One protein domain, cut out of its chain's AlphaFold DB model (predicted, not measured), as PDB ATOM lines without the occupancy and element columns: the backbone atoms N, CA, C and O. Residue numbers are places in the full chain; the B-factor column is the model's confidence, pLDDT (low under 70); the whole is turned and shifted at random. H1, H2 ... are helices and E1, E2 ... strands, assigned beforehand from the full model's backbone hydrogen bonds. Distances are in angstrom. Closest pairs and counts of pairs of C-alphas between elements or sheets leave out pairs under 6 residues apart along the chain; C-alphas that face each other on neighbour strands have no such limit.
ATOM      1  N   ALA A 132     -18.118 -42.084 -45.560       95.62
ATOM      2  CA  ALA A 132     -19.455 -41.794 -46.072       95.62
ATOM      3  C   ALA A 132     -20.283 -40.928 -45.100       95.62
ATOM      4  O   ALA A 132     -21.017 -40.056 -45.551       95.62
ATOM      5  N   THR A 133     -20.131 -41.094 -43.781       96.19
ATOM      6  CA  THR A 133     -20.839 -40.282 -42.777       96.19
ATOM      7  C   THR A 133     -20.465 -38.798 -42.875       96.19
ATOM      8  O   THR A 133     -21.354 -37.949 -42.915       96.19
ATOM      9  N   TYR A 134     -19.172 -38.471 -43.036       97.56
ATOM     10  CA  TYR A 134     -18.735 -37.092 -43.298       97.56
ATOM     11  C   TYR A 134     -19.346 -36.570 -44.602       97.56
ATOM     12  O   TYR A 134     -19.922 -35.481 -44.632       97.56
ATOM     13  N   LYS A 135     -19.257 -37.358 -45.684       96.62
ATOM     14  CA  LYS A 135     -19.800 -36.963 -46.990       96.62
ATOM     15  C   LYS A 135     -21.295 -36.665 -46.892       96.62
ATOM     16  O   LYS A 135     -21.747 -35.676 -47.457       96.62
ATOM     17  N   ARG A 136     -22.055 -37.490 -46.171       95.38
ATOM     18  CA  ARG A 136     -23.509 -37.355 -46.020       95.38
ATOM     19  C   ARG A 136     -23.893 -36.106 -45.240       95.38
ATOM     20  O   ARG A 136     -24.770 -35.375 -45.682       95.38
ATOM     21  N   MET A 137     -23.173 -35.783 -44.167       95.81
ATOM     22  CA  MET A 137     -23.384 -34.526 -43.434       95.81
ATOM     23  C   MET A 137     -22.995 -33.290 -44.262       95.81
ATOM     24  O   MET A 137     -23.604 -32.236 -44.119       95.81
ATOM     25  N   ARG A 138     -22.026 -33.405 -45.180       96.56
ATOM     26  CA  ARG A 138     -21.599 -32.288 -46.045       96.56
ATOM     27  C   ARG A 138     -22.377 -32.140 -47.353       96.56
ATOM     28  O   ARG A 138     -22.358 -31.056 -47.929       96.56
ATOM     29  N   ALA A 139     -22.998 -33.205 -47.852       94.50
ATOM     30  CA  ALA A 139     -23.528 -33.253 -49.215       94.50
ATOM     31  C   ALA A 139     -24.824 -34.066 -49.377       94.50
ATOM     32  O   ALA A 139     -25.233 -34.311 -50.510       94.50
ATOM     33  N   GLY A 140     -25.443 -34.518 -48.285       91.56
ATOM     34  CA  GLY A 140     -26.636 -35.365 -48.313       91.56
ATOM     35  C   GLY A 140     -26.354 -36.831 -48.639       91.56
ATOM     36  O   GLY A 140     -25.236 -37.212 -49.010       91.56
ATOM     37  N   PHE A 141     -27.382 -37.663 -48.488       86.38
ATOM     38  CA  PHE A 141     -27.331 -39.098 -48.769       86.38
ATOM     39  C   PHE A 141     -27.342 -39.406 -50.271       86.38
ATOM     40  O   PHE A 141     -27.499 -38.526 -51.118       86.38
ATOM     41  N   GLU A 142     -27.130 -40.668 -50.624       80.81
ATOM     42  CA  GLU A 142     -27.296 -41.209 -51.973       80.81
ATOM     43  C   GLU A 142     -28.541 -42.102 -52.035       80.81
ATOM     44  O   GLU A 142     -29.087 -42.483 -51.005       80.81
ATOM     45  N   GLY A 143     -28.991 -42.442 -53.245       71.81
ATOM     46  CA  GLY A 143     -29.978 -43.504 -53.435       71.81
ATOM     47  C   GLY A 143     -31.323 -43.251 -52.750       71.81
ATOM     48  O   GLY A 143     -31.865 -42.146 -52.784       71.81
ATOM     49  N   VAL A 144     -31.888 -44.313 -52.172       61.78
ATOM     50  CA  VAL A 144     -33.212 -44.288 -51.530       61.78
ATOM     51  C   VAL A 144     -33.146 -43.581 -50.174       61.78
ATOM     52  O   VAL A 144     -34.114 -42.934 -49.771       61.78
ATOM     53  N   GLU A 145     -31.994 -43.618 -49.499       66.62
ATOM     54  CA  GLU A 145     -31.776 -42.976 -48.203       66.62
ATOM     55  C   GLU A 145     -31.944 -41.448 -48.255       66.62
ATOM     56  O   GLU A 145     -32.334 -40.851 -47.252       66.62
ATOM     57  N   GLN A 146     -31.766 -40.814 -49.423       66.69
ATOM     58  CA  GLN A 146     -32.067 -39.389 -49.638       66.69
ATOM     59  C   GLN A 146     -33.491 -38.996 -49.245       66.69
ATOM     60  O   GLN A 146     -33.726 -37.876 -48.799       66.69
ATOM     61  N   VAL A 147     -34.457 -39.895 -49.444       55.75
ATOM     62  CA  VAL A 147     -35.870 -39.628 -49.143       55.75
ATOM     63  C   VAL A 147     -36.128 -39.639 -47.634       55.75
ATOM     64  O   VAL A 147     -37.085 -39.016 -47.183       55.75
ATOM     65  N   LEU A 148     -35.283 -40.328 -46.861       62.62
ATOM     66  CA  LEU A 148     -35.505 -40.601 -45.440       62.62
ATOM     67  C   LEU A 148     -34.592 -39.797 -44.508       62.62
ATOM     68  O   LEU A 148     -35.028 -39.423 -43.425       62.62
ATOM     69  N   LEU A 149     -33.335 -39.563 -44.897       69.25
ATOM     70  CA  LEU A 149     -32.283 -39.055 -44.000       69.25
ATOM     71  C   LEU A 149     -31.658 -37.728 -44.453       69.25
ATOM     72  O   LEU A 149     -30.818 -37.180 -43.743       69.25
ATOM     73  N   GLY A 150     -32.067 -37.209 -45.611       75.25
ATOM     74  CA  GLY A 150     -31.682 -35.886 -46.092       75.25
ATOM     75  C   GLY A 150     -31.022 -35.903 -47.468       75.25
ATOM     76  O   GLY A 150     -30.075 -36.650 -47.737       75.25
ATOM     77  N   ARG A 151     -31.517 -35.038 -48.350       86.62
ATOM     78  CA  ARG A 151     -31.066 -34.868 -49.738       86.62
ATOM     79  C   ARG A 151     -29.817 -34.004 -49.856       86.62
ATOM     80  O   ARG A 151     -29.122 -34.097 -50.859       86.62
ATOM     81  N   ASN A 152     -29.543 -33.180 -48.849       89.88
ATOM     82  CA  ASN A 152     -28.407 -32.264 -48.795       89.88
ATOM     83  C   ASN A 152     -27.783 -32.245 -47.386       89.88
ATOM     84  O   ASN A 152     -28.253 -32.912 -46.461       89.88
ATOM     85  N   GLY A 153     -26.702 -31.485 -47.235       91.69
ATOM     86  CA  GLY A 153     -25.950 -31.366 -45.994       91.69
ATOM     87  C   GLY A 153     -26.740 -30.738 -44.846       91.69
ATOM     88  O   GLY A 153     -26.549 -31.169 -43.713       91.69
ATOM     89  N   ALA A 154     -27.649 -29.787 -45.097       92.88
ATOM     90  CA  ALA A 154     -28.493 -29.228 -44.037       92.88
ATOM     91  C   ALA A 154     -29.448 -30.273 -43.461       92.88
ATOM     92  O   ALA A 154     -29.462 -30.474 -42.249       92.88
ATOM     93  N   GLU A 155     -30.195 -30.977 -44.314       92.19
ATOM     94  CA  GLU A 155     -31.151 -31.997 -43.867       92.19
ATOM     95  C   GLU A 155     -30.443 -33.129 -43.109       92.19
ATOM     96  O   GLU A 155     -30.884 -33.528 -42.031       92.19
ATOM     97  N   ALA A 156     -29.306 -33.605 -43.629       92.75
ATOM     98  CA  ALA A 156     -28.525 -34.639 -42.961       92.75
ATOM     99  C   ALA A 156     -27.928 -34.136 -41.636       92.75
ATOM    100  O   ALA A 156     -28.034 -34.812 -40.616       92.75
ATOM    101  N   THR A 157     -27.321 -32.945 -41.611       94.38
ATOM    102  CA  THR A 157     -26.709 -32.390 -40.391       94.38
ATOM    103  C   THR A 157     -27.748 -32.190 -39.291       94.38
ATOM    104  O   THR A 157     -27.496 -32.604 -38.158       94.38
ATOM    105  N   ALA A 158     -28.926 -31.660 -39.622       93.00
ATOM    106  CA  ALA A 158     -30.003 -31.411 -38.668       93.00
ATOM    107  C   ALA A 158     -30.496 -32.681 -37.955       93.00
ATOM    108  O   ALA A 158     -30.958 -32.607 -36.823       93.00
ATOM    109  N   VAL A 159     -30.387 -33.855 -38.585       91.25
ATOM    110  CA  VAL A 159     -30.761 -35.137 -37.966       91.25
ATOM    111  C   VAL A 159     -29.563 -35.785 -37.273       91.25
ATOM    112  O   VAL A 159     -29.651 -36.206 -36.119       91.25
ATOM    113  N   LEU A 160     -28.427 -35.873 -37.968       93.19
ATOM    114  CA  LEU A 160     -27.274 -36.666 -37.533       93.19
ATOM    115  C   LEU A 160     -26.531 -36.037 -36.346       93.19
ATOM    116  O   LEU A 160     -25.885 -36.760 -35.594       93.19
ATOM    117  N   THR A 161     -26.622 -34.716 -36.156       94.56
ATOM    118  CA  THR A 161     -25.972 -34.015 -35.029       94.56
ATOM    119  C   THR A 161     -26.754 -34.085 -33.719       94.56
ATOM    120  O   THR A 161     -26.193 -33.801 -32.663       94.56
ATOM    121  N   GLN A 162     -28.021 -34.499 -33.760       92.94
ATOM    122  CA  GLN A 162     -28.915 -34.477 -32.598       92.94
ATOM    123  C   GLN A 162     -28.786 -35.717 -31.713       92.94
ATOM    124  O   GLN A 162     -29.326 -35.758 -30.607       92.94
ATOM    125  N   ALA A 163     -28.106 -36.757 -32.198       93.00
ATOM    126  CA  ALA A 163     -28.077 -38.036 -31.516       93.00
ATOM    127  C   ALA A 163     -26.734 -38.760 -31.710       93.00
ATOM    128  O   ALA A 163     -26.125 -38.663 -32.775       93.00
ATOM    129  N   PRO A 164     -26.250 -39.489 -30.692       96.25
ATOM    130  CA  PRO A 164     -24.936 -40.131 -30.737       96.25
ATOM    131  C   PRO A 164     -24.863 -41.315 -31.711       96.25
ATOM    132  O   PRO A 164     -23.813 -41.517 -32.306       96.25
ATOM    133  N   GLY A 165     -25.947 -42.070 -31.927       96.50
ATOM    134  CA  GLY A 165     -25.931 -43.280 -32.762       96.50
ATOM    135  C   GLY A 165     -25.396 -43.043 -34.183       96.50
ATOM    136  O   GLY A 165     -24.454 -43.715 -34.593       96.50
ATOM    137  N   PRO A 166     -25.884 -42.036 -34.932       94.38
ATOM    138  CA  PRO A 166     -25.309 -41.695 -36.231       94.38
ATOM    139  C   PRO A 166     -23.842 -41.250 -36.175       94.38
ATOM    140  O   PRO A 166     -23.085 -41.511 -37.108       94.38
ATOM    141  N   MET A 167     -23.412 -40.601 -35.089       96.75
ATOM    142  CA  MET A 167     -22.011 -40.200 -34.902       96.75
ATOM    143  C   MET A 167     -21.098 -41.389 -34.580       96.75
ATOM    144  O   MET A 167     -19.909 -41.340 -34.887       96.75
ATOM    145  N   GLU A 168     -21.645 -42.485 -34.052       97.56
ATOM    146  CA  GLU A 168     -20.945 -43.767 -33.883       97.56
ATOM    147  C   GLU A 168     -20.640 -44.451 -35.247       97.56
ATOM    148  O   GLU A 168     -19.985 -45.486 -35.310       97.56
ATOM    149  N   LEU A 169     -21.062 -43.862 -36.377       97.31
ATOM    150  CA  LEU A 169     -20.664 -44.279 -37.732       97.31
ATOM    151  C   LEU A 169     -19.519 -43.444 -38.321       97.31
ATOM    152  O   LEU A 169     -19.055 -43.731 -39.432       97.31
ATOM    153  N   LEU A 170     -19.075 -42.386 -37.635       97.88
ATOM    154  CA  LEU A 170     -17.933 -41.587 -38.078       97.88
ATOM    155  C   LEU A 170     -16.638 -42.416 -38.012       97.88
ATOM    156  O   LEU A 170     -16.510 -43.271 -37.131       97.88
ATOM    157  N   PRO A 171     -15.670 -42.171 -38.917       97.62
ATOM    158  CA  PRO A 171     -14.339 -42.762 -38.819       97.62
ATOM    159  C   PRO A 171     -13.753 -42.623 -37.407       97.62
ATOM    160  O   PRO A 171     -13.724 -41.546 -36.816       97.62
ATOM    161  N   THR A 172     -13.287 -43.726 -36.834       96.69
ATOM    162  CA  THR A 172     -12.625 -43.677 -35.521       96.69
ATOM    163  C   THR A 172     -11.189 -43.161 -35.660       96.69
ATOM    164  O   THR A 172     -10.657 -43.067 -36.765       96.69
ATOM    165  N   ALA A 173     -10.501 -42.925 -34.539       92.38
ATOM    166  CA  ALA A 173      -9.058 -42.664 -34.552       92.38
ATOM    167  C   ALA A 173      -8.223 -43.833 -35.132       92.38
ATOM    168  O   ALA A 173      -7.064 -43.641 -35.491       92.38
ATOM    169  N   GLU A 174      -8.792 -45.043 -35.238       92.00
ATOM    170  CA  GLU A 174      -8.158 -46.197 -35.898       92.00
ATOM    171  C   GLU A 174      -8.294 -46.150 -37.427       92.00
ATOM    172  O   GLU A 174      -7.580 -46.863 -38.133       92.00
ATOM    173  N   TYR A 175      -9.202 -45.326 -37.960       94.00
ATOM    174  CA  TYR A 175      -9.422 -45.210 -39.396       94.00
ATOM    175  C   TYR A 175      -8.303 -44.392 -40.045       94.00
ATOM    176  O   TYR A 175      -8.371 -43.175 -40.195       94.00
ATOM    177  N   GLN A 176      -7.250 -45.097 -40.442       82.81
ATOM    178  CA  GLN A 176      -6.028 -44.548 -41.017       82.81
ATOM    179  C   GLN A 176      -5.829 -45.068 -42.450       82.81
ATOM    180  O   GLN A 176      -4.951 -45.890 -42.715       82.81
ATOM    181  N   ALA A 177      -6.689 -44.625 -43.378       73.88
ATOM    182  CA  ALA A 177      -6.659 -45.063 -44.776       73.88
ATOM    183  C   ALA A 177      -5.294 -44.778 -45.423       73.88
ATOM    184  O   ALA A 177      -4.804 -43.651 -45.386       73.88
ATOM    185  N   LYS A 178      -4.667 -45.807 -46.003       73.75
ATOM    186  CA  LYS A 178      -3.337 -45.698 -46.611       73.75
ATOM    187  C   LYS A 178      -3.447 -45.177 -48.043       73.75
ATOM    188  O   LYS A 178      -3.960 -45.872 -48.914       73.75
ATOM    189  N   LEU A 179      -2.894 -43.996 -48.280       70.00
ATOM    190  CA  LEU A 179      -2.846 -43.355 -49.590       70.00
ATOM    191  C   LEU A 179      -1.730 -43.951 -50.462       70.00
ATOM    192  O   LEU A 179      -0.752 -44.502 -49.948       70.00
ATOM    193  N   THR A 180      -1.809 -43.760 -51.783       62.28
ATOM    194  CA  THR A 180      -0.779 -44.185 -52.759       62.28
ATOM    195  C   THR A 180       0.622 -43.646 -52.421       62.28
ATOM    196  O   THR A 180       1.622 -44.300 -52.705       62.28
ATOM    197  N   GLY A 181       0.704 -42.493 -51.745       59.88
ATOM    198  CA  GLY A 181       1.946 -41.886 -51.245       59.88
ATOM    199  C   GLY A 181       2.416 -42.366 -49.861       59.88
ATOM    200  O   GLY A 181       3.375 -41.821 -49.327       59.88
ATOM    201  N   GLY A 182       1.746 -43.348 -49.251       63.34
ATOM    202  CA  GLY A 182       2.115 -43.946 -47.960       63.34
ATOM    203  C   GLY A 182       1.567 -43.242 -46.712       63.34
ATOM    204  O   GLY A 182       1.566 -43.857 -45.647       63.34
ATOM    205  N   ALA A 183       1.067 -42.008 -46.836       68.69
ATOM    206  CA  ALA A 183       0.388 -41.302 -45.750       68.69
ATOM    207  C   ALA A 183      -0.909 -42.015 -45.331       68.69
ATOM    208  O   ALA A 183      -1.549 -42.689 -46.140       68.69
ATOM    209  N   GLN A 184      -1.282 -41.860 -44.063       75.75
ATOM    210  CA  GLN A 184      -2.466 -42.471 -43.472       75.75
ATOM    211  C   GLN A 184      -3.480 -41.392 -43.102       75.75
ATOM    212  O   GLN A 184      -3.374 -40.784 -42.041       75.75
ATOM    213  N   HIS A 185      -4.434 -41.126 -43.990       86.62
ATOM    214  CA  HIS A 185      -5.422 -40.068 -43.794       86.62
ATOM    215  C   HIS A 185      -6.661 -40.300 -44.658       86.62
ATOM    216  O   HIS A 185      -6.559 -40.896 -45.724       86.62
ATOM    217  N   TRP A 186      -7.828 -39.817 -44.229       93.06
ATOM    218  CA  TRP A 186      -9.090 -40.061 -44.944       93.06
ATOM    219  C   TRP A 186      -9.813 -38.792 -45.409       93.06
ATOM    220  O   TRP A 186     -10.782 -38.910 -46.153       93.06
ATOM    221  N   LEU A 187      -9.360 -37.592 -45.023       95.19
ATOM    222  CA  LEU A 187      -9.959 -36.320 -45.445       95.19
ATOM    223  C   LEU A 187      -8.912 -35.394 -46.073       95.19
ATOM    224  O   LEU A 187      -8.031 -34.881 -45.388       95.19
ATOM    225  N   ARG A 188      -9.011 -35.131 -47.377       93.06
ATOM    226  CA  ARG A 188      -8.021 -34.295 -48.075       93.06
ATOM    227  C   ARG A 188      -8.622 -33.364 -49.112       93.06
ATOM    228  O   ARG A 188      -9.717 -33.599 -49.621       93.06
ATOM    229  N   ALA A 189      -7.860 -32.338 -49.465       94.06
ATOM    230  CA  ALA A 189      -8.120 -31.493 -50.620       94.06
ATOM    231  C   ALA A 189      -6.927 -31.524 -51.571       94.06
ATOM    232  O   ALA A 189      -5.778 -31.553 -51.132       94.06
ATOM    233  N   HIS A 190      -7.201 -31.540 -52.869       90.50
ATOM    234  CA  HIS A 190      -6.157 -31.539 -53.887       90.50
ATOM    235  C   HIS A 190      -6.636 -30.868 -55.171       90.50
ATOM    236  O   HIS A 190      -7.837 -30.765 -55.429       90.50
ATOM    237  N   PHE A 191      -5.681 -30.450 -55.997       88.94
ATOM    238  CA  PHE A 191      -5.929 -30.067 -57.383       88.94
ATOM    239  C   PHE A 191      -5.673 -31.271 -58.297       88.94
ATOM    240  O   PHE A 191      -4.591 -31.851 -58.262       88.94
ATOM    241  N   GLY A 192      -6.668 -31.649 -59.100       73.38
ATOM    242  CA  GLY A 192      -6.510 -32.622 -60.183       73.38
ATOM    243  C   GLY A 192      -6.448 -31.885 -61.515       73.38
ATOM    244  O   GLY A 192      -7.252 -30.979 -61.748       73.38
ATOM    245  N   ASP A 193      -5.501 -32.236 -62.386       59.69
ATOM    246  CA  ASP A 193      -5.469 -31.641 -63.724       59.69
ATOM    247  C   ASP A 193      -6.653 -32.118 -64.593       59.69
ATOM    248  O   ASP A 193      -7.468 -32.947 -64.187       59.69
ATOM    249  N   ALA A 194      -6.762 -31.604 -65.821       54.16
ATOM    250  CA  ALA A 194      -7.849 -31.959 -66.740       54.16
ATOM    251  C   ALA A 194      -7.909 -33.460 -67.112       54.16
ATOM    252  O   ALA A 194      -8.895 -33.890 -67.714       54.16
ATOM    253  N   LYS A 195      -6.879 -34.251 -66.778       54.16
ATOM    254  CA  LYS A 195      -6.823 -35.705 -66.977       54.16
ATOM    255  C   LYS A 195      -7.140 -36.491 -65.699       54.16
ATOM    256  O   LYS A 195      -7.230 -37.713 -65.763       54.16
ATOM    257  N   GLY A 196      -7.362 -35.809 -64.573       50.62
ATOM    258  CA  GLY A 196      -7.671 -36.430 -63.287       50.62
ATOM    259  C   GLY A 196      -6.463 -37.089 -62.620       50.62
ATOM    260  O   GLY A 196      -6.651 -37.862 -61.684       50.62
ATOM    261  N   GLU A 197      -5.244 -36.802 -63.086       55.34
ATOM    262  CA  GLU A 197      -4.027 -37.271 -62.427       55.34
ATOM    263  C   GLU A 197      -3.752 -36.389 -61.196       55.34
ATOM    264  O   GLU A 197      -3.836 -35.156 -61.259       55.34
ATOM    265  N   GLU A 198      -3.475 -37.021 -60.046       58.06
ATOM    266  CA  GLU A 198      -3.140 -36.339 -58.787       58.06
ATOM    267  C   GLU A 198      -1.791 -35.617 -58.917       58.06
ATOM    268  O   GLU A 198      -0.737 -36.119 -58.525       58.06
ATOM    269  N   ASN A 199      -1.804 -34.412 -59.478       52.16
ATOM    270  CA  ASN A 199      -0.618 -33.572 -59.555       52.16
ATOM    271  C   ASN A 199      -0.345 -32.905 -58.197       52.16
ATOM    272  O   ASN A 199      -0.896 -31.856 -57.882       52.16
ATOM    273  N   GLN A 200       0.537 -33.544 -57.422       58.06
ATOM    274  CA  GLN A 200       1.471 -33.062 -56.380       58.06
ATOM    275  C   GLN A 200       1.024 -32.105 -55.251       58.06
ATOM    276  O   GLN A 200       1.699 -32.110 -54.223       58.06
ATOM    277  N   ILE A 201      -0.068 -31.339 -55.339       62.31
ATOM    278  CA  ILE A 201      -0.538 -30.509 -54.216       62.31
ATOM    279  C   ILE A 201      -1.753 -31.159 -53.572       62.31
ATOM    280  O   ILE A 201      -2.889 -31.021 -54.030       62.31
ATOM    281  N   THR A 202      -1.481 -31.870 -52.485       82.12
ATOM    282  CA  THR A 202      -2.482 -32.432 -51.585       82.12
ATOM    283  C   THR A 202      -2.281 -31.826 -50.204       82.12
ATOM    284  O   THR A 202      -1.186 -31.924 -49.656       82.12
ATOM    285  N   SER A 203      -3.336 -31.250 -49.628       90.75
ATOM    286  CA  SER A 203      -3.377 -30.931 -48.199       90.75
ATOM    287  C   SER A 203      -4.181 -32.007 -47.479       90.75
ATOM    288  O   SER A 203      -5.347 -32.251 -47.815       90.75
ATOM    289  N   PHE A 204      -3.570 -32.639 -46.480       91.56
ATOM    290  CA  PHE A 204      -4.302 -33.418 -45.486       91.56
ATOM    291  C   PHE A 204      -5.033 -32.461 -44.549       91.56
ATOM    292  O   PHE A 204      -4.504 -31.419 -44.168       91.56
ATOM    293  N   LEU A 205      -6.291 -32.773 -44.247       93.88
ATOM    294  CA  LEU A 205      -7.178 -31.884 -43.504       93.88
ATOM    295  C   LEU A 205      -7.517 -32.512 -42.157       93.88
ATOM    296  O   LEU A 205      -8.029 -33.629 -42.118       93.88
ATOM    297  N   GLY A 206      -7.244 -31.803 -41.067       91.12
ATOM    298  CA  GLY A 206      -7.509 -32.301 -39.719       91.12
ATOM    299  C   GLY A 206      -6.634 -33.493 -39.331       91.12
ATOM    300  O   GLY A 206      -7.136 -34.477 -38.797       91.12
ATOM    301  N   GLU A 207      -5.330 -33.422 -39.608       89.94
ATOM    302  CA  GLU A 207      -4.353 -34.412 -39.134       89.94
ATOM    303  C   GLU A 207      -4.418 -34.576 -37.605       89.94
ATOM    304  O   GLU A 207      -4.540 -33.590 -36.883       89.94
ATOM    305  N   GLY A 208      -4.307 -35.811 -37.108       89.44
ATOM    306  CA  GLY A 208      -4.394 -36.130 -35.678       89.44
ATOM    307  C   GLY A 208      -5.665 -36.898 -35.312       89.44
ATOM    308  O   GLY A 208      -6.176 -37.683 -36.111       89.44
ATOM    309  N   ASP A 209      -6.145 -36.714 -34.080       92.50
ATOM    310  CA  ASP A 209      -7.376 -37.351 -33.606       92.50
ATOM    311  C   ASP A 209      -8.602 -36.686 -34.271       92.50
ATOM    312  O   ASP A 209      -8.872 -35.510 -33.999       92.50
ATOM    313  N   PRO A 210      -9.379 -37.413 -35.104       95.94
ATOM    314  CA  PRO A 210     -10.452 -36.823 -35.898       95.94
ATOM    315  C   PRO A 210     -11.576 -36.217 -35.047       95.94
ATOM    316  O   PRO A 210     -12.273 -35.318 -35.524       95.94
ATOM    317  N   TYR A 211     -11.741 -36.640 -33.789       96.62
ATOM    318  CA  TYR A 211     -12.707 -36.022 -32.880       96.62
ATOM    319  C   TYR A 211     -12.364 -34.572 -32.589       96.62
ATOM    320  O   TYR A 211     -13.245 -33.714 -32.611       96.62
ATOM    321  N   ASP A 212     -11.088 -34.307 -32.335       95.31
ATOM    322  CA  ASP A 212     -10.622 -32.990 -31.931       95.31
ATOM    323  C   ASP A 212     -10.336 -32.112 -33.157       95.31
ATOM    324  O   ASP A 212     -10.614 -30.913 -33.134       95.31
ATOM    325  N   THR A 213      -9.853 -32.699 -34.254       94.88
ATOM    326  CA  THR A 213      -9.382 -31.938 -35.421       94.88
ATOM    327  C   THR A 213     -10.407 -31.797 -36.544       94.88
ATOM    328  O   THR A 213     -10.327 -30.830 -37.303       94.88
ATOM    329  N   ILE A 214     -11.381 -32.709 -36.660       96.75
ATOM    330  CA  ILE A 214     -12.383 -32.699 -37.743       96.75
ATOM    331  C   ILE A 214     -13.801 -32.505 -37.203       96.75
ATOM    332  O   ILE A 214     -14.537 -31.657 -37.711       96.75
ATOM    333  N   TYR A 215     -14.201 -33.283 -36.197       97.69
ATOM    334  CA  TYR A 215     -15.593 -33.337 -35.738       97.69
ATOM    335  C   TYR A 215     -15.951 -32.141 -34.850       97.69
ATOM    336  O   TYR A 215     -16.995 -31.530 -35.049       97.69
ATOM    337  N   ARG A 216     -15.048 -31.727 -33.954       97.06
ATOM    338  CA  ARG A 216     -15.200 -30.512 -33.125       97.06
ATOM    339  C   ARG A 216     -14.766 -29.218 -33.809       97.06
ATOM    340  O   ARG A 216     -14.892 -28.141 -33.231       97.06
ATOM    341  N   ASN A 217     -14.239 -29.302 -35.027       96.25
ATOM    342  CA  ASN A 217     -13.760 -28.130 -35.740       96.25
ATOM    343  C   ASN A 217     -14.920 -27.167 -36.045       96.25
ATOM    344  O   ASN A 217     -15.901 -27.551 -36.679       96.25
ATOM    345  N   LYS A 218     -14.796 -25.908 -35.613       93.94
ATOM    346  CA  LYS A 218     -15.797 -24.850 -35.836       93.94
ATOM    347  C   LYS A 218     -15.436 -23.895 -36.973       93.94
ATOM    348  O   LYS A 218     -16.303 -23.179 -37.467       93.94
ATOM    349  N   THR A 219     -14.172 -23.844 -37.380       92.44
ATOM    350  CA  THR A 219     -13.632 -22.711 -38.142       92.44
ATOM    351  C   THR A 219     -13.297 -23.069 -39.574       92.44
ATOM    352  O   THR A 219     -13.659 -22.328 -40.487       92.44
ATOM    353  N   ASP A 220     -12.647 -24.206 -39.799       96.81
ATOM    354  CA  ASP A 220     -12.116 -24.501 -41.123       96.81
ATOM    355  C   ASP A 220     -13.232 -24.812 -42.123       96.81
ATOM    356  O   ASP A 220     -14.301 -25.318 -41.772       96.81
ATOM    357  N   TRP A 221     -12.997 -24.519 -43.402       97.19
ATOM    358  CA  TRP A 221     -13.994 -24.731 -44.458       97.19
ATOM    359  C   TRP A 221     -14.362 -26.219 -44.644       97.19
ATOM    360  O   TRP A 221     -15.458 -26.575 -45.098       97.19
ATOM    361  N   TRP A 222     -13.441 -27.105 -44.270       96.81
ATOM    362  CA  TRP A 222     -13.566 -28.557 -44.340       96.81
ATOM    363  C   TRP A 222     -14.089 -29.182 -43.041       96.81
ATOM    364  O   TRP A 222     -14.177 -30.409 -42.965       96.81
ATOM    365  N   ARG A 223     -14.486 -28.387 -42.040       96.12
ATOM    366  CA  ARG A 223     -15.124 -28.900 -40.818       96.12
ATOM    367  C   ARG A 223     -16.315 -29.813 -41.113       96.12
ATOM    368  O   ARG A 223     -16.980 -29.652 -42.142       96.12
ATOM    369  N   LEU A 224     -16.590 -30.767 -40.223       97.38
ATOM    370  CA  LEU A 224     -17.730 -31.674 -40.388       97.38
ATOM    371  C   LEU A 224     -19.065 -30.928 -40.267       97.38
ATOM    372  O   LEU A 224     -19.919 -31.065 -41.140       97.38
ATOM    373  N   VAL A 225     -19.227 -30.147 -39.195       94.88
ATOM    374  CA  VAL A 225     -20.499 -29.516 -38.823       94.88
ATOM    375  C   VAL A 225     -20.413 -28.001 -38.956       94.88
ATOM    376  O   VAL A 225     -19.457 -27.361 -38.518       94.88
ATOM    377  N   LYS A 226     -21.449 -27.421 -39.555       90.69
ATOM    378  CA  LYS A 226     -21.724 -25.988 -39.504       90.69
ATOM    379  C   LYS A 226     -22.786 -25.754 -38.438       90.69
ATOM    380  O   LYS A 226     -23.855 -26.351 -38.540       90.69
ATOM    381  N   SER A 227     -22.484 -24.950 -37.418       90.44
ATOM    382  CA  SER A 227     -23.368 -24.757 -36.259       90.44
ATOM    383  C   SER A 227     -24.768 -24.304 -36.668       90.44
ATOM    384  O   SER A 227     -25.756 -24.782 -36.124       90.44
ATOM    385  N   GLU A 228     -24.854 -23.457 -37.691       89.31
ATOM    386  CA  GLU A 228     -26.103 -22.949 -38.258       89.31
ATOM    387  C   GLU A 228     -26.993 -24.024 -38.913       89.31
ATOM    388  O   GLU A 228     -28.155 -23.760 -39.193       89.31
ATOM    389  N   LEU A 229     -26.472 -25.234 -39.156       92.31
ATOM    390  CA  LEU A 229     -27.221 -26.361 -39.730       92.31
ATOM    391  C   LEU A 229     -27.675 -27.388 -38.681       92.31
ATOM    392  O   LEU A 229     -28.304 -28.381 -39.045       92.31
ATOM    393  N   ILE A 230     -27.330 -27.196 -37.402       92.44
ATOM    394  CA  ILE A 230     -27.692 -28.130 -36.324       92.44
ATOM    395  C   ILE A 230     -29.190 -28.037 -36.014       92.44
ATOM    396  O   ILE A 230     -29.854 -29.069 -35.919       92.44
ATOM    397  N   ASP A 231     -29.725 -26.820 -35.884       90.06
ATOM    398  CA  ASP A 231     -31.139 -26.566 -35.596       90.06
ATOM    399  C   ASP A 231     -31.797 -25.751 -36.729       90.06
ATOM    400  O   ASP A 231     -31.651 -24.526 -36.788       90.06
ATOM    401  N   PRO A 232     -32.556 -26.404 -37.629       85.00
ATOM    402  CA  PRO A 232     -33.181 -25.728 -38.759       85.00
ATOM    403  C   PRO A 232     -34.340 -24.812 -38.341       85.00
ATOM    404  O   PRO A 232     -34.701 -23.922 -39.112       85.00
ATOM    405  N   SER A 233     -34.904 -24.963 -37.133       80.75
ATOM    406  CA  SER A 233     -36.021 -24.123 -36.665       80.75
ATOM    407  C   SER A 233     -35.644 -22.644 -36.534       80.75
ATOM    408  O   SER A 233     -36.513 -21.774 -36.561       80.75
ATOM    409  N   LYS A 234     -34.340 -22.363 -36.460       68.25
ATOM    410  CA  LYS A 234     -33.770 -21.016 -36.367       68.25
ATOM    411  C   LYS A 234     -33.539 -20.363 -37.734       68.25
ATOM    412  O   LYS A 234     -33.343 -19.159 -37.791       68.25
ATOM    413  N   SER A 235     -33.584 -21.132 -38.826       56.88
ATOM    414  CA  SER A 235     -33.356 -20.631 -40.193       56.88
ATOM    415  C   SER A 235     -34.620 -20.090 -40.879       56.88
ATOM    416  O   SER A 235     -34.529 -19.312 -41.830       56.88
ATOM    417  N   ASP A 236     -35.804 -20.437 -40.366       46.44
ATOM    418  CA  ASP A 236     -37.079 -19.931 -40.862       46.44
ATOM    419  C   ASP A 236     -37.546 -18.733 -40.024       46.44
ATOM    420  O   ASP A 236     -38.224 -18.877 -39.007       46.44
ATOM    421  N   GLY A 237     -37.324 -17.517 -40.534       46.19
ATOM    422  CA  GLY A 237     -38.004 -16.285 -40.089       46.19
ATOM    423  C   GLY A 237     -39.529 -16.280 -40.336       46.19
ATOM    424  O   GLY A 237     -40.130 -15.229 -40.557       46.19
ATOM    425  N   ARG A 238     -40.163 -17.461 -40.369       40.81
ATOM    426  CA  ARG A 238     -41.596 -17.713 -40.576       40.81
ATOM    427  C   ARG A 238     -42.239 -18.483 -39.418       40.81
ATOM    428  O   ARG A 238     -43.345 -19.000 -39.581       40.81
ATOM    429  N   SER A 239     -41.618 -18.534 -38.242       41.69
ATOM    430  CA  SER A 239     -42.344 -18.895 -37.023       41.69
ATOM    431  C   SER A 239     -43.256 -17.729 -36.622       41.69
ATOM    432  O   SER A 239     -42.842 -16.695 -36.101       41.69
ATOM    433  N   GLN A 240     -44.545 -17.867 -36.936       44.94
ATOM    434  CA  GLN A 240     -45.562 -17.017 -36.334       44.94
ATOM    435  C   GLN A 240     -45.626 -17.279 -34.821       44.94
ATOM    436  O   GLN A 240     -45.751 -18.426 -34.401       44.94
ATOM    437  N   GLU A 249     -31.386 -15.851 -32.549       47.25
ATOM    438  CA  GLU A 249     -30.139 -15.756 -33.330       47.25
ATOM    439  C   GLU A 249     -28.930 -15.273 -32.507       47.25
ATOM    440  O   GLU A 249     -27.902 -14.882 -33.063       47.25
ATOM    441  N   SER A 250     -29.007 -15.278 -31.169       50.03
ATOM    442  CA  SER A 250     -27.847 -14.861 -30.374       50.03
ATOM    443  C   SER A 250     -26.684 -15.868 -30.519       50.03
ATOM    444  O   SER A 250     -26.923 -17.083 -30.513       50.03
ATOM    445  N   PRO A 251     -25.414 -15.410 -30.573       59.00
ATOM    446  CA  PRO A 251     -24.237 -16.289 -30.594       59.00
ATOM    447  C   PRO A 251     -24.233 -17.341 -29.472       59.00
ATOM    448  O   PRO A 251     -23.769 -18.461 -29.672       59.00
ATOM    449  N   LEU A 252     -24.841 -17.014 -28.323       61.47
ATOM    450  CA  LEU A 252     -24.981 -17.906 -27.169       61.47
ATOM    451  C   LEU A 252     -25.806 -19.168 -27.484       61.47
ATOM    452  O   LEU A 252     -25.521 -20.233 -26.941       61.47
ATOM    453  N   ASN A 253     -26.807 -19.074 -28.367       60.72
ATOM    454  CA  ASN A 253     -27.678 -20.199 -28.719       60.72
ATOM    455  C   ASN A 253     -27.057 -21.129 -29.770       60.72
ATOM    456  O   ASN A 253     -27.226 -22.342 -29.669       60.72
ATOM    457  N   ALA A 254     -26.300 -20.595 -30.735       66.31
ATOM    458  CA  ALA A 254     -25.510 -21.416 -31.661       66.31
ATOM    459  C   ALA A 254     -24.379 -22.162 -30.929       66.31
ATOM    460  O   ALA A 254     -24.071 -23.314 -31.246       66.31
ATOM    461  N   ASP A 255     -23.796 -21.532 -29.906       79.38
ATOM    462  CA  ASP A 255     -22.834 -22.184 -29.020       79.38
ATOM    463  C   ASP A 255     -23.473 -23.298 -28.181       79.38
ATOM    464  O   ASP A 255     -22.837 -24.331 -27.964       79.38
ATOM    465  N   LEU A 256     -24.735 -23.146 -27.759       87.38
ATOM    466  CA  LEU A 256     -25.468 -24.190 -27.038       87.38
ATOM    467  C   LEU A 256     -25.784 -25.407 -27.922       87.38
ATOM    468  O   LEU A 256     -25.584 -26.541 -27.480       87.38
ATOM    469  N   ASP A 257     -26.247 -25.191 -29.156       90.88
ATOM    470  CA  ASP A 257     -26.521 -26.279 -30.108       90.88
ATOM    471  C   ASP A 257     -25.252 -27.080 -30.394       90.88
ATOM    472  O   ASP A 257     -25.244 -28.310 -30.301       90.88
ATOM    473  N   PHE A 258     -24.149 -26.375 -30.663       94.19
ATOM    474  CA  PHE A 258     -22.865 -27.020 -30.880       94.19
ATOM    475  C   PHE A 258     -22.385 -27.753 -29.623       94.19
ATOM    476  O   PHE A 258     -21.912 -28.881 -29.726       94.19
ATOM    477  N   ALA A 259     -22.561 -27.181 -28.428       94.56
ATOM    478  CA  ALA A 259     -22.218 -27.859 -27.178       94.56
ATOM    479  C   ALA A 259     -23.045 -29.139 -26.954       94.56
ATOM    480  O   ALA A 259     -22.548 -30.112 -26.382       94.56
ATOM    481  N   ASN A 260     -24.306 -29.180 -27.395       94.62
ATOM    482  CA  ASN A 260     -25.128 -30.390 -27.334       94.62
ATOM    483  C   ASN A 260     -24.673 -31.441 -28.356       94.62
ATOM    484  O   ASN A 260     -24.551 -32.616 -27.997       94.62
ATOM    485  N   TYR A 261     -24.335 -31.015 -29.575       96.62
ATOM    486  CA  TYR A 261     -23.658 -31.863 -30.557       96.62
ATOM    487  C   TYR A 261     -22.358 -32.452 -29.983       96.62
ATOM    488  O   TYR A 261     -22.151 -33.661 -30.051       96.62
ATOM    489  N   GLU A 262     -21.518 -31.645 -29.330       97.44
ATOM    490  CA  GLU A 262     -20.261 -32.103 -28.727       97.44
ATOM    491  C   GLU A 262     -20.472 -33.145 -27.624       97.44
ATOM    492  O   GLU A 262     -19.674 -34.078 -27.508       97.44
ATOM    493  N   LYS A 263     -21.545 -33.025 -26.833       97.00
ATOM    494  CA  LYS A 263     -21.914 -34.044 -25.836       97.00
ATOM    495  C   LYS A 263     -22.289 -35.361 -26.506       97.00
ATOM    496  O   LYS A 263     -21.820 -36.412 -26.077       97.00
ATOM    497  N   ALA A 264     -23.108 -35.322 -27.556       96.88
ATOM    498  CA  ALA A 264     -23.480 -36.526 -28.292       96.88
ATOM    499  C   ALA A 264     -22.266 -37.149 -29.011       96.88
ATOM    500  O   ALA A 264     -22.066 -38.363 -28.954       96.88
ATOM    501  N   LEU A 265     -21.387 -36.321 -29.579       98.12
ATOM    502  CA  LEU A 265     -20.119 -36.751 -30.163       98.12
ATOM    503  C   LEU A 265     -19.194 -37.393 -29.118       98.12
ATOM    504  O   LEU A 265     -18.528 -38.383 -29.418       98.12
ATOM    505  N   GLN A 266     -19.151 -36.860 -27.892       98.00
ATOM    506  CA  GLN A 266     -18.363 -37.447 -26.807       98.00
ATOM    507  C   GLN A 266     -18.857 -38.856 -26.464       98.00
ATOM    508  O   GLN A 266     -18.037 -39.756 -26.322       98.00
ATOM    509  N   VAL A 267     -20.173 -39.081 -26.424       97.56
ATOM    510  CA  VAL A 267     -20.732 -40.428 -26.211       97.56
ATOM    511  C   VAL A 267     -20.288 -41.396 -27.315       97.56
ATOM    512  O   VAL A 267     -19.915 -42.531 -27.017       97.56
ATOM    513  N   ALA A 268     -20.259 -40.941 -28.573       97.56
ATOM    514  CA  ALA A 268     -19.747 -41.743 -29.681       97.56
ATOM    515  C   ALA A 268     -18.242 -42.047 -29.540       97.56
ATOM    516  O   ALA A 268     -17.811 -43.180 -29.766       97.56
ATOM    517  N   ARG A 269     -17.437 -41.059 -29.119       97.75
ATOM    518  CA  ARG A 269     -16.001 -41.233 -28.829       97.75
ATOM    519  C   ARG A 269     -15.770 -42.269 -27.736       97.75
ATOM    520  O   ARG A 269     -14.942 -43.160 -27.915       97.75
ATOM    521  N   ASP A 270     -16.517 -42.178 -26.641       96.56
ATOM    522  CA  ASP A 270     -16.389 -43.082 -25.497       96.56
ATOM    523  C   ASP A 270     -16.743 -44.521 -25.880       96.56
ATOM    524  O   ASP A 270     -16.021 -45.451 -25.515       96.56
ATOM    525  N   LEU A 271     -17.800 -44.712 -26.683       96.06
ATOM    526  CA  LEU A 271     -18.129 -46.026 -27.233       96.06
ATOM    527  C   LEU A 271     -16.970 -46.573 -28.070       96.06
ATOM    528  O   LEU A 271     -16.543 -47.702 -27.837       96.06
ATOM    529  N   HIS A 272     -16.456 -45.788 -29.022       97.06
ATOM    530  CA  HIS A 272     -15.380 -46.219 -29.919       97.06
ATOM    531  C   HIS A 272     -14.107 -46.594 -29.160       97.06
ATOM    532  O   HIS A 272     -13.511 -47.628 -29.457       97.06
ATOM    533  N   ILE A 273     -13.726 -45.810 -28.146       95.75
ATOM    534  CA  ILE A 273     -12.611 -46.142 -27.247       95.75
ATOM    535  C   ILE A 273     -12.891 -47.461 -26.523       95.75
ATOM    536  O   ILE A 273     -12.023 -48.333 -26.483       95.75
ATOM    537  N   GLY A 274     -14.099 -47.626 -25.984       94.50
ATOM    538  CA  GLY A 274     -14.477 -48.806 -25.218       94.50
ATOM    539  C   GLY A 274     -14.474 -50.108 -26.026       94.50
ATOM    540  O   GLY A 274     -14.098 -51.154 -25.502       94.50
ATOM    541  N   ILE A 275     -14.869 -50.066 -27.302       95.06
ATOM    542  CA  ILE A 275     -14.946 -51.266 -28.154       95.06
ATOM    543  C   ILE A 275     -13.719 -51.468 -29.050       95.06
ATOM    544  O   ILE A 275     -13.691 -52.426 -29.830       95.06
ATOM    545  N   LYS A 276     -12.710 -50.593 -28.975       95.38
ATOM    546  CA  LYS A 276     -11.493 -50.645 -29.796       95.38
ATOM    547  C   LYS A 276     -10.808 -52.012 -29.718       95.38
ATOM    548  O   LYS A 276     -10.356 -52.439 -28.657       95.38
ATOM    549  N   GLY A 277     -10.732 -52.700 -30.858       94.06
ATOM    550  CA  GLY A 277     -10.160 -54.047 -30.955       94.06
ATOM    551  C   GLY A 277     -10.865 -55.127 -30.118       94.06
ATOM    552  O   GLY A 277     -10.347 -56.232 -30.014       94.06
ATOM    553  N   ARG A 300     -12.419 -36.772 -50.589       93.75
ATOM    554  CA  ARG A 300     -11.526 -35.878 -51.333       93.75
ATOM    555  C   ARG A 300     -12.279 -34.675 -51.872       93.75
ATOM    556  O   ARG A 300     -13.191 -34.832 -52.676       93.75
ATOM    557  N   TRP A 301     -11.849 -33.480 -51.491       95.81
ATOM    558  CA  TRP A 301     -12.274 -32.231 -52.112       95.81
ATOM    559  C   TRP A 301     -11.370 -31.914 -53.308       95.81
ATOM    560  O   TRP A 301     -10.186 -31.629 -53.144       95.81
ATOM    561  N   VAL A 302     -11.926 -31.975 -54.516       93.88
ATOM    562  CA  VAL A 302     -11.208 -31.719 -55.772       93.88
ATOM    563  C   VAL A 302     -11.370 -30.256 -56.156       93.88
ATOM    564  O   VAL A 302     -12.491 -29.801 -56.398       93.88
ATOM    565  N   ALA A 303     -10.259 -29.534 -56.208       93.44
ATOM    566  CA  ALA A 303     -10.174 -28.124 -56.553       93.44
ATOM    567  C   ALA A 303     -10.145 -27.887 -58.073       93.44
ATOM    568  O   ALA A 303      -9.522 -28.642 -58.815       93.44
ATOM    569  N   SER A 304     -10.776 -26.803 -58.537       91.88
ATOM    570  CA  SER A 304     -10.783 -26.393 -59.951       91.88
ATOM    571  C   SER A 304      -9.503 -25.703 -60.414       91.88
ATOM    572  O   SER A 304      -9.269 -25.581 -61.613       91.88
ATOM    573  N   ASN A 305      -8.709 -25.191 -59.478       89.31
ATOM    574  CA  ASN A 305      -7.455 -24.497 -59.738       89.31
ATOM    575  C   ASN A 305      -6.468 -24.785 -58.599       89.31
ATOM    576  O   ASN A 305      -6.899 -25.040 -57.471       89.31
ATOM    577  N   PRO A 306      -5.155 -24.751 -58.872       88.94
ATOM    578  CA  PRO A 306      -4.155 -24.991 -57.846       88.94
ATOM    579  C   PRO A 306      -4.117 -23.847 -56.824       88.94
ATOM    580  O   PRO A 306      -4.409 -22.691 -57.137       88.94
ATOM    581  N   THR A 307      -3.714 -24.189 -55.604       87.12
ATOM    582  CA  THR A 307      -3.271 -23.279 -54.537       87.12
ATOM    583  C   THR A 307      -2.077 -23.928 -53.838       87.12
ATOM    584  O   THR A 307      -1.851 -25.117 -54.032       87.12
ATOM    585  N   THR A 308      -1.309 -23.193 -53.039       86.31
ATOM    586  CA  THR A 308      -0.153 -23.756 -52.316       86.31
ATOM    587  C   THR A 308      -0.550 -24.600 -51.110       86.31
ATOM    588  O   THR A 308       0.168 -25.527 -50.755       86.31
ATOM    589  N   ASP A 309      -1.674 -24.271 -50.475       90.50
ATOM    590  CA  ASP A 309      -2.225 -25.007 -49.341       90.50
ATOM    591  C   ASP A 309      -3.755 -24.875 -49.312       90.50
ATOM    592  O   ASP A 309      -4.297 -23.769 -49.274       90.50
ATOM    593  N   PHE A 310      -4.449 -26.010 -49.348       93.62
ATOM    594  CA  PHE A 310      -5.903 -26.088 -49.245       93.62
ATOM    595  C   PHE A 310      -6.402 -26.153 -47.794       93.62
ATOM    596  O   PHE A 310      -7.613 -26.153 -47.578       93.62
ATOM    597  N   SER A 311      -5.528 -26.219 -46.787       93.06
ATOM    598  CA  SER A 311      -5.940 -26.393 -45.387       93.06
ATOM    599  C   SER A 311      -6.605 -25.146 -44.794       93.06
ATOM    600  O   SER A 311      -7.537 -25.278 -44.000       93.06
ATOM    601  N   ARG A 312      -6.192 -23.945 -45.231       92.62
ATOM    602  CA  ARG A 312      -6.650 -22.649 -44.702       92.62
ATOM    603  C   ARG A 312      -7.333 -21.815 -45.773       92.62
ATOM    604  O   ARG A 312      -6.676 -21.273 -46.657       92.62
ATOM    605  N   GLY A 313      -8.644 -21.663 -45.661       94.94
ATOM    606  CA  GLY A 313      -9.431 -20.858 -46.586       94.94
ATOM    607  C   GLY A 313     -10.773 -20.454 -46.000       94.94
ATOM    608  O   GLY A 313     -11.240 -21.040 -45.024       94.94
ATOM    609  N   GLU A 314     -11.386 -19.451 -46.614       96.25
ATOM    610  CA  GLU A 314     -12.671 -18.892 -46.198       96.25
ATOM    611  C   GLU A 314     -13.774 -19.346 -47.160       96.25
ATOM    612  O   GLU A 314     -13.638 -19.195 -48.378       96.25
ATOM    613  N   ILE A 315     -14.861 -19.924 -46.640       95.75
ATOM    614  CA  ILE A 315     -16.011 -20.298 -47.476       95.75
ATOM    615  C   ILE A 315     -16.655 -19.024 -48.023       95.75
ATOM    616  O   ILE A 315     -17.066 -18.153 -47.267       95.75
ATOM    617  N   VAL A 316     -16.799 -18.968 -49.344       97.06
ATOM    618  CA  VAL A 316     -17.551 -17.931 -50.061       97.06
ATOM    619  C   VAL A 316     -18.967 -18.417 -50.374       97.06
ATOM    620  O   VAL A 316     -19.921 -17.654 -50.292       97.06
ATOM    621  N   GLU A 317     -19.107 -19.689 -50.753       97.06
ATOM    622  CA  GLU A 317     -20.387 -20.301 -51.120       97.06
ATOM    623  C   GLU A 317     -20.349 -21.797 -50.800       97.06
ATOM    624  O   GLU A 317     -19.318 -22.444 -50.994       97.06
ATOM    625  N   ASP A 318     -21.462 -22.357 -50.341       96.12
ATOM    626  CA  ASP A 318     -21.627 -23.795 -50.139       96.12
ATOM    627  C   ASP A 318     -23.028 -24.194 -50.598       96.12
ATOM    628  O   ASP A 318     -24.018 -23.700 -50.058       96.12
ATOM    629  N   ASP A 319     -23.103 -25.060 -51.608       95.81
ATOM    630  CA  ASP A 319     -24.380 -25.532 -52.146       95.81
ATOM    631  C   ASP A 319     -25.020 -26.628 -51.285       95.81
ATOM    632  O   ASP A 319     -26.126 -27.071 -51.592       95.81
ATOM    633  N   GLN A 320     -24.324 -27.086 -50.236       95.12
ATOM    634  CA  GLN A 320     -24.709 -28.175 -49.335       95.12
ATOM    635  C   GLN A 320     -24.957 -29.511 -50.054       95.12
ATOM    636  O   GLN A 320     -25.507 -30.447 -49.485       95.12
ATOM    637  N   ASN A 321     -24.534 -29.629 -51.308       95.06
ATOM    638  CA  ASN A 321     -24.622 -30.812 -52.162       95.06
ATOM    639  C   ASN A 321     -23.215 -31.254 -52.605       95.06
ATOM    640  O   ASN A 321     -23.024 -31.916 -53.630       95.06
ATOM    641  N   GLY A 322     -22.205 -30.891 -51.808       94.62
ATOM    642  CA  GLY A 322     -20.818 -31.280 -52.012       94.62
ATOM    643  C   GLY A 322     -20.058 -30.414 -53.012       94.62
ATOM    644  O   GLY A 322     -19.011 -30.866 -53.477       94.62
ATOM    645  N   LYS A 323     -20.532 -29.203 -53.347       97.25
ATOM    646  CA  LYS A 323     -19.736 -28.185 -54.050       97.25
ATOM    647  C   LYS A 323     -19.662 -26.896 -53.244       97.25
ATOM    648  O   LYS A 323     -20.657 -26.360 -52.770       97.25
ATOM    649  N   ILE A 324     -18.457 -26.354 -53.166       97.69
ATOM    650  CA  ILE A 324     -18.180 -25.129 -52.423       97.69
ATOM    651  C   ILE A 324     -17.294 -24.193 -53.238       97.69
ATOM    652  O   ILE A 324     -16.574 -24.619 -54.146       97.69
ATOM    653  N   LYS A 325     -17.317 -22.909 -52.893       97.88
ATOM    654  CA  LYS A 325     -16.304 -21.930 -53.287       97.88
ATOM    655  C   LYS A 325     -15.549 -21.512 -52.042       97.88
ATOM    656  O   LYS A 325     -16.166 -21.068 -51.077       97.88
ATOM    657  N   VAL A 326     -14.231 -21.639 -52.074       97.88
ATOM    658  CA  VAL A 326     -13.352 -21.258 -50.970       97.88
ATOM    659  C   VAL A 326     -12.331 -20.262 -51.486       97.88
ATOM    660  O   VAL A 326     -11.741 -20.453 -52.550       97.88
ATOM    661  N   LYS A 327     -12.140 -19.182 -50.740       96.94
ATOM    662  CA  LYS A 327     -11.094 -18.199 -50.981       96.94
ATOM    663  C   LYS A 327      -9.816 -18.654 -50.278       96.94
ATOM    664  O   LYS A 327      -9.783 -18.766 -49.054       96.94
ATOM    665  N   PHE A 328      -8.772 -18.902 -51.063       95.06
ATOM    666  CA  PHE A 328      -7.418 -19.204 -50.605       95.06
ATOM    667  C   PHE A 328      -6.516 -18.015 -50.950       95.06
ATOM    668  O   PHE A 328      -6.178 -17.798 -52.115       95.06
ATOM    669  N   GLY A 329      -6.167 -17.203 -49.948       89.94
ATOM    670  CA  GLY A 329      -5.483 -15.929 -50.181       89.94
ATOM    671  C   GLY A 329      -6.346 -14.988 -51.029       89.94
ATOM    672  O   GLY A 329      -7.459 -14.646 -50.640       89.94
ATOM    673  N   GLU A 330      -5.853 -14.581 -52.198       87.94
ATOM    674  CA  GLU A 330      -6.594 -13.713 -53.130       87.94
ATOM    675  C   GLU A 330      -7.440 -14.492 -54.153       87.94
ATOM    676  O   GLU A 330      -8.290 -13.912 -54.829       87.94
ATOM    677  N   SER A 331      -7.259 -15.813 -54.242       90.69
ATOM    678  CA  SER A 331      -7.873 -16.654 -55.271       90.69
ATOM    679  C   SER A 331      -9.129 -17.353 -54.763       90.69
ATOM    680  O   SER A 331      -9.110 -18.012 -53.726       90.69
ATOM    681  N   ILE A 332     -10.220 -17.287 -55.530       95.25
ATOM    682  CA  ILE A 332     -11.421 -18.096 -55.281       95.25
ATOM    683  C   ILE A 332     -11.304 -19.406 -56.057       95.25
ATOM    684  O   ILE A 332     -11.164 -19.400 -57.278       95.25
ATOM    685  N   CYS A 333     -11.417 -20.525 -55.349       94.94
ATOM    686  CA  CYS A 333     -11.387 -21.866 -55.909       94.94
ATOM    687  C   CYS A 333     -12.738 -22.559 -55.734       94.94
ATOM    688  O   CYS A 333     -13.328 -22.516 -54.656       94.94
ATOM    689  N   LYS A 334     -13.217 -23.245 -56.775       96.31
ATOM    690  CA  LYS A 334     -14.351 -24.171 -56.649       96.31
ATOM    691  C   LYS A 334     -13.816 -25.522 -56.193       96.31
ATOM    692  O   LYS A 334     -12.822 -25.987 -56.747       96.31
ATOM    693  N   LEU A 335     -14.467 -26.156 -55.227       96.25
ATOM    694  CA  LEU A 335     -14.157 -27.521 -54.811       96.25
ATOM    695  C   LEU A 335     -15.402 -28.390 -54.888       96.25
ATOM    696  O   LEU A 335     -16.516 -27.910 -54.675       96.25
ATOM    697  N   LYS A 336     -15.206 -29.675 -55.176       96.25
ATOM    698  CA  LYS A 336     -16.269 -30.680 -55.180       96.25
ATOM    699  C   LYS A 336     -15.813 -31.953 -54.471       96.25
ATOM    700  O   LYS A 336     -14.685 -32.388 -54.689       96.25
ATOM    701  N   ILE A 337     -16.689 -32.585 -53.694       95.69
ATOM    702  CA  ILE A 337     -16.433 -33.927 -53.151       95.69
ATOM    703  C   ILE A 337     -16.354 -34.946 -54.302       95.69
ATOM    704  O   ILE A 337     -17.272 -35.060 -55.121       95.69
ATOM    705  N   ALA A 338     -15.246 -35.682 -54.373       93.62
ATOM    706  CA  ALA A 338     -15.045 -36.771 -55.320       93.62
ATOM    707  C   ALA A 338     -15.987 -37.954 -55.042       93.62
ATOM    708  O   ALA A 338     -16.504 -38.135 -53.938       93.62
TER     709      ALA A 338
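Overview. This is residues 132 to 240, 249 to 277 and 300 to 338 of the 411 residues of an uncharacterized protein of Duganella sp. Root198D2 (UniProt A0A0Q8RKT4). Picture a strongly twisted, curled sheet of six strands on one side of the domain and the long helix H6 on the other, with the short helix H1 near the middle between them. H3 packs on H1, H2 is at the far end of that group, and H4 and H5 are small helices at H6; long loops fill much of the rest. The 177 printed residues hold six named helices and six named strands, in the order H1 H2 H3 H4 E1 E2 H5 H6 E3 E4 E5 E6, and the class is mixed, helices and strands. The sheet runs E2 E1 E3 E6 E5 E4 and is mixed: E1 and E3 are parallel, the other neighbours antiparallel. The whole is compact, with a radius of gyration of the C-alphas of 16.7 A, and spans 50 by 45 by 35 A.

Arrangement. Begin in the sheet with E1, residues 187 to 192, and E3, residues 300 to 303, which are parallel at 33 degrees; find N 301 and O 188 2.8 A apart, within hydrogen-bond range. On the other side of E1 is the edge strand E2, residues 198 to 204, forming a hairpin with it, antiparallel at 154 degrees, with N 203 and O 189 at 2.9 A. Beyond E3 comes E6, residues 331 to 337, antiparallel at 145 degrees, with N 302 and O 336 at 2.8 A. Next is E5, residues 323 to 328, in a hairpin with E6 at 148 degrees, where N 333 and O 326 are 2.8 A apart. The other edge strand is E4, residues 314 to 318, in a hairpin with E5 at 161 degrees, with N 316 and O 325 at 2.8 A. E4 E5 E6 are a meander, each strand the antiparallel neighbour of the one before, and E3 E4 E5 E6 a Greek key, a meander whose last strand is also the antiparallel neighbour of E3. H1, residues 132 to 139, is on the sheet with 11 pairs of C-alphas within 10 A, but lies beside the strands, over none of them. H1 touches H3, residues 153 to 160, at a steep tilt of 47 degrees, opposite ways; the closest C-alphas, of Arg 138 and Gly 153, are 4.4 A apart. H2, residues 143 to 149, and H3 only just touch, only at the corner, with 3 pairs of C-alphas within 8 A, the closest those of Leu 149 and Ala 156, 5.9 A. H6, residues 251 to 275, is not on the sheet; its residues 264 to 268 touch H4, residues 164 to 167, closest at the C-alphas of Pro 164 and Ala 264, 4.6 A. With residues 265 to 269, H6 only just touches H5, residues 210 to 215, with 3 pairs within 8 A, the closest C-alphas being those of Tyr 211 and Arg 269, 7.4 A. In H1, H3 and H6 every O i to N i+4 pair is within hydrogen-bond range; H2 has 1 of 3, with 2 of 4 O i to N i+3 pairs, H5 has 1 of 2, and H4 is too short for such a pair.

Along the chain. Find C-alpha 132 at (-19.455, -41.794, -46.072), where H1 begins. H6 runs 36.3 A, from C-alpha 251 at (-24.237, -16.289, -30.594) to C-alpha 275 at (-14.946, -51.266, -28.154). E6, 19.4 A long, ends at C-alpha 337 at (-16.433, -33.927, -53.151). E1 and E5 are each 15.6 A long and E2 is 13.7 A.

Size, cuts and confidence. The C-alphas farthest apart, of Gly 182 and Gln 240, are 56.0 A from each other. Residues 241 to 248 and 278 to 299 are not printed; the gaps between C-alphas are 15.8 A and 27.3 A. The link from H4 to E1, residues 168 to 186, is long. Mean pLDDT of the printed part is 86.2; look for values under 70 at residues 144 to 149, 180 to 183, 193 to 201, 234 to 240 and 249 to 254.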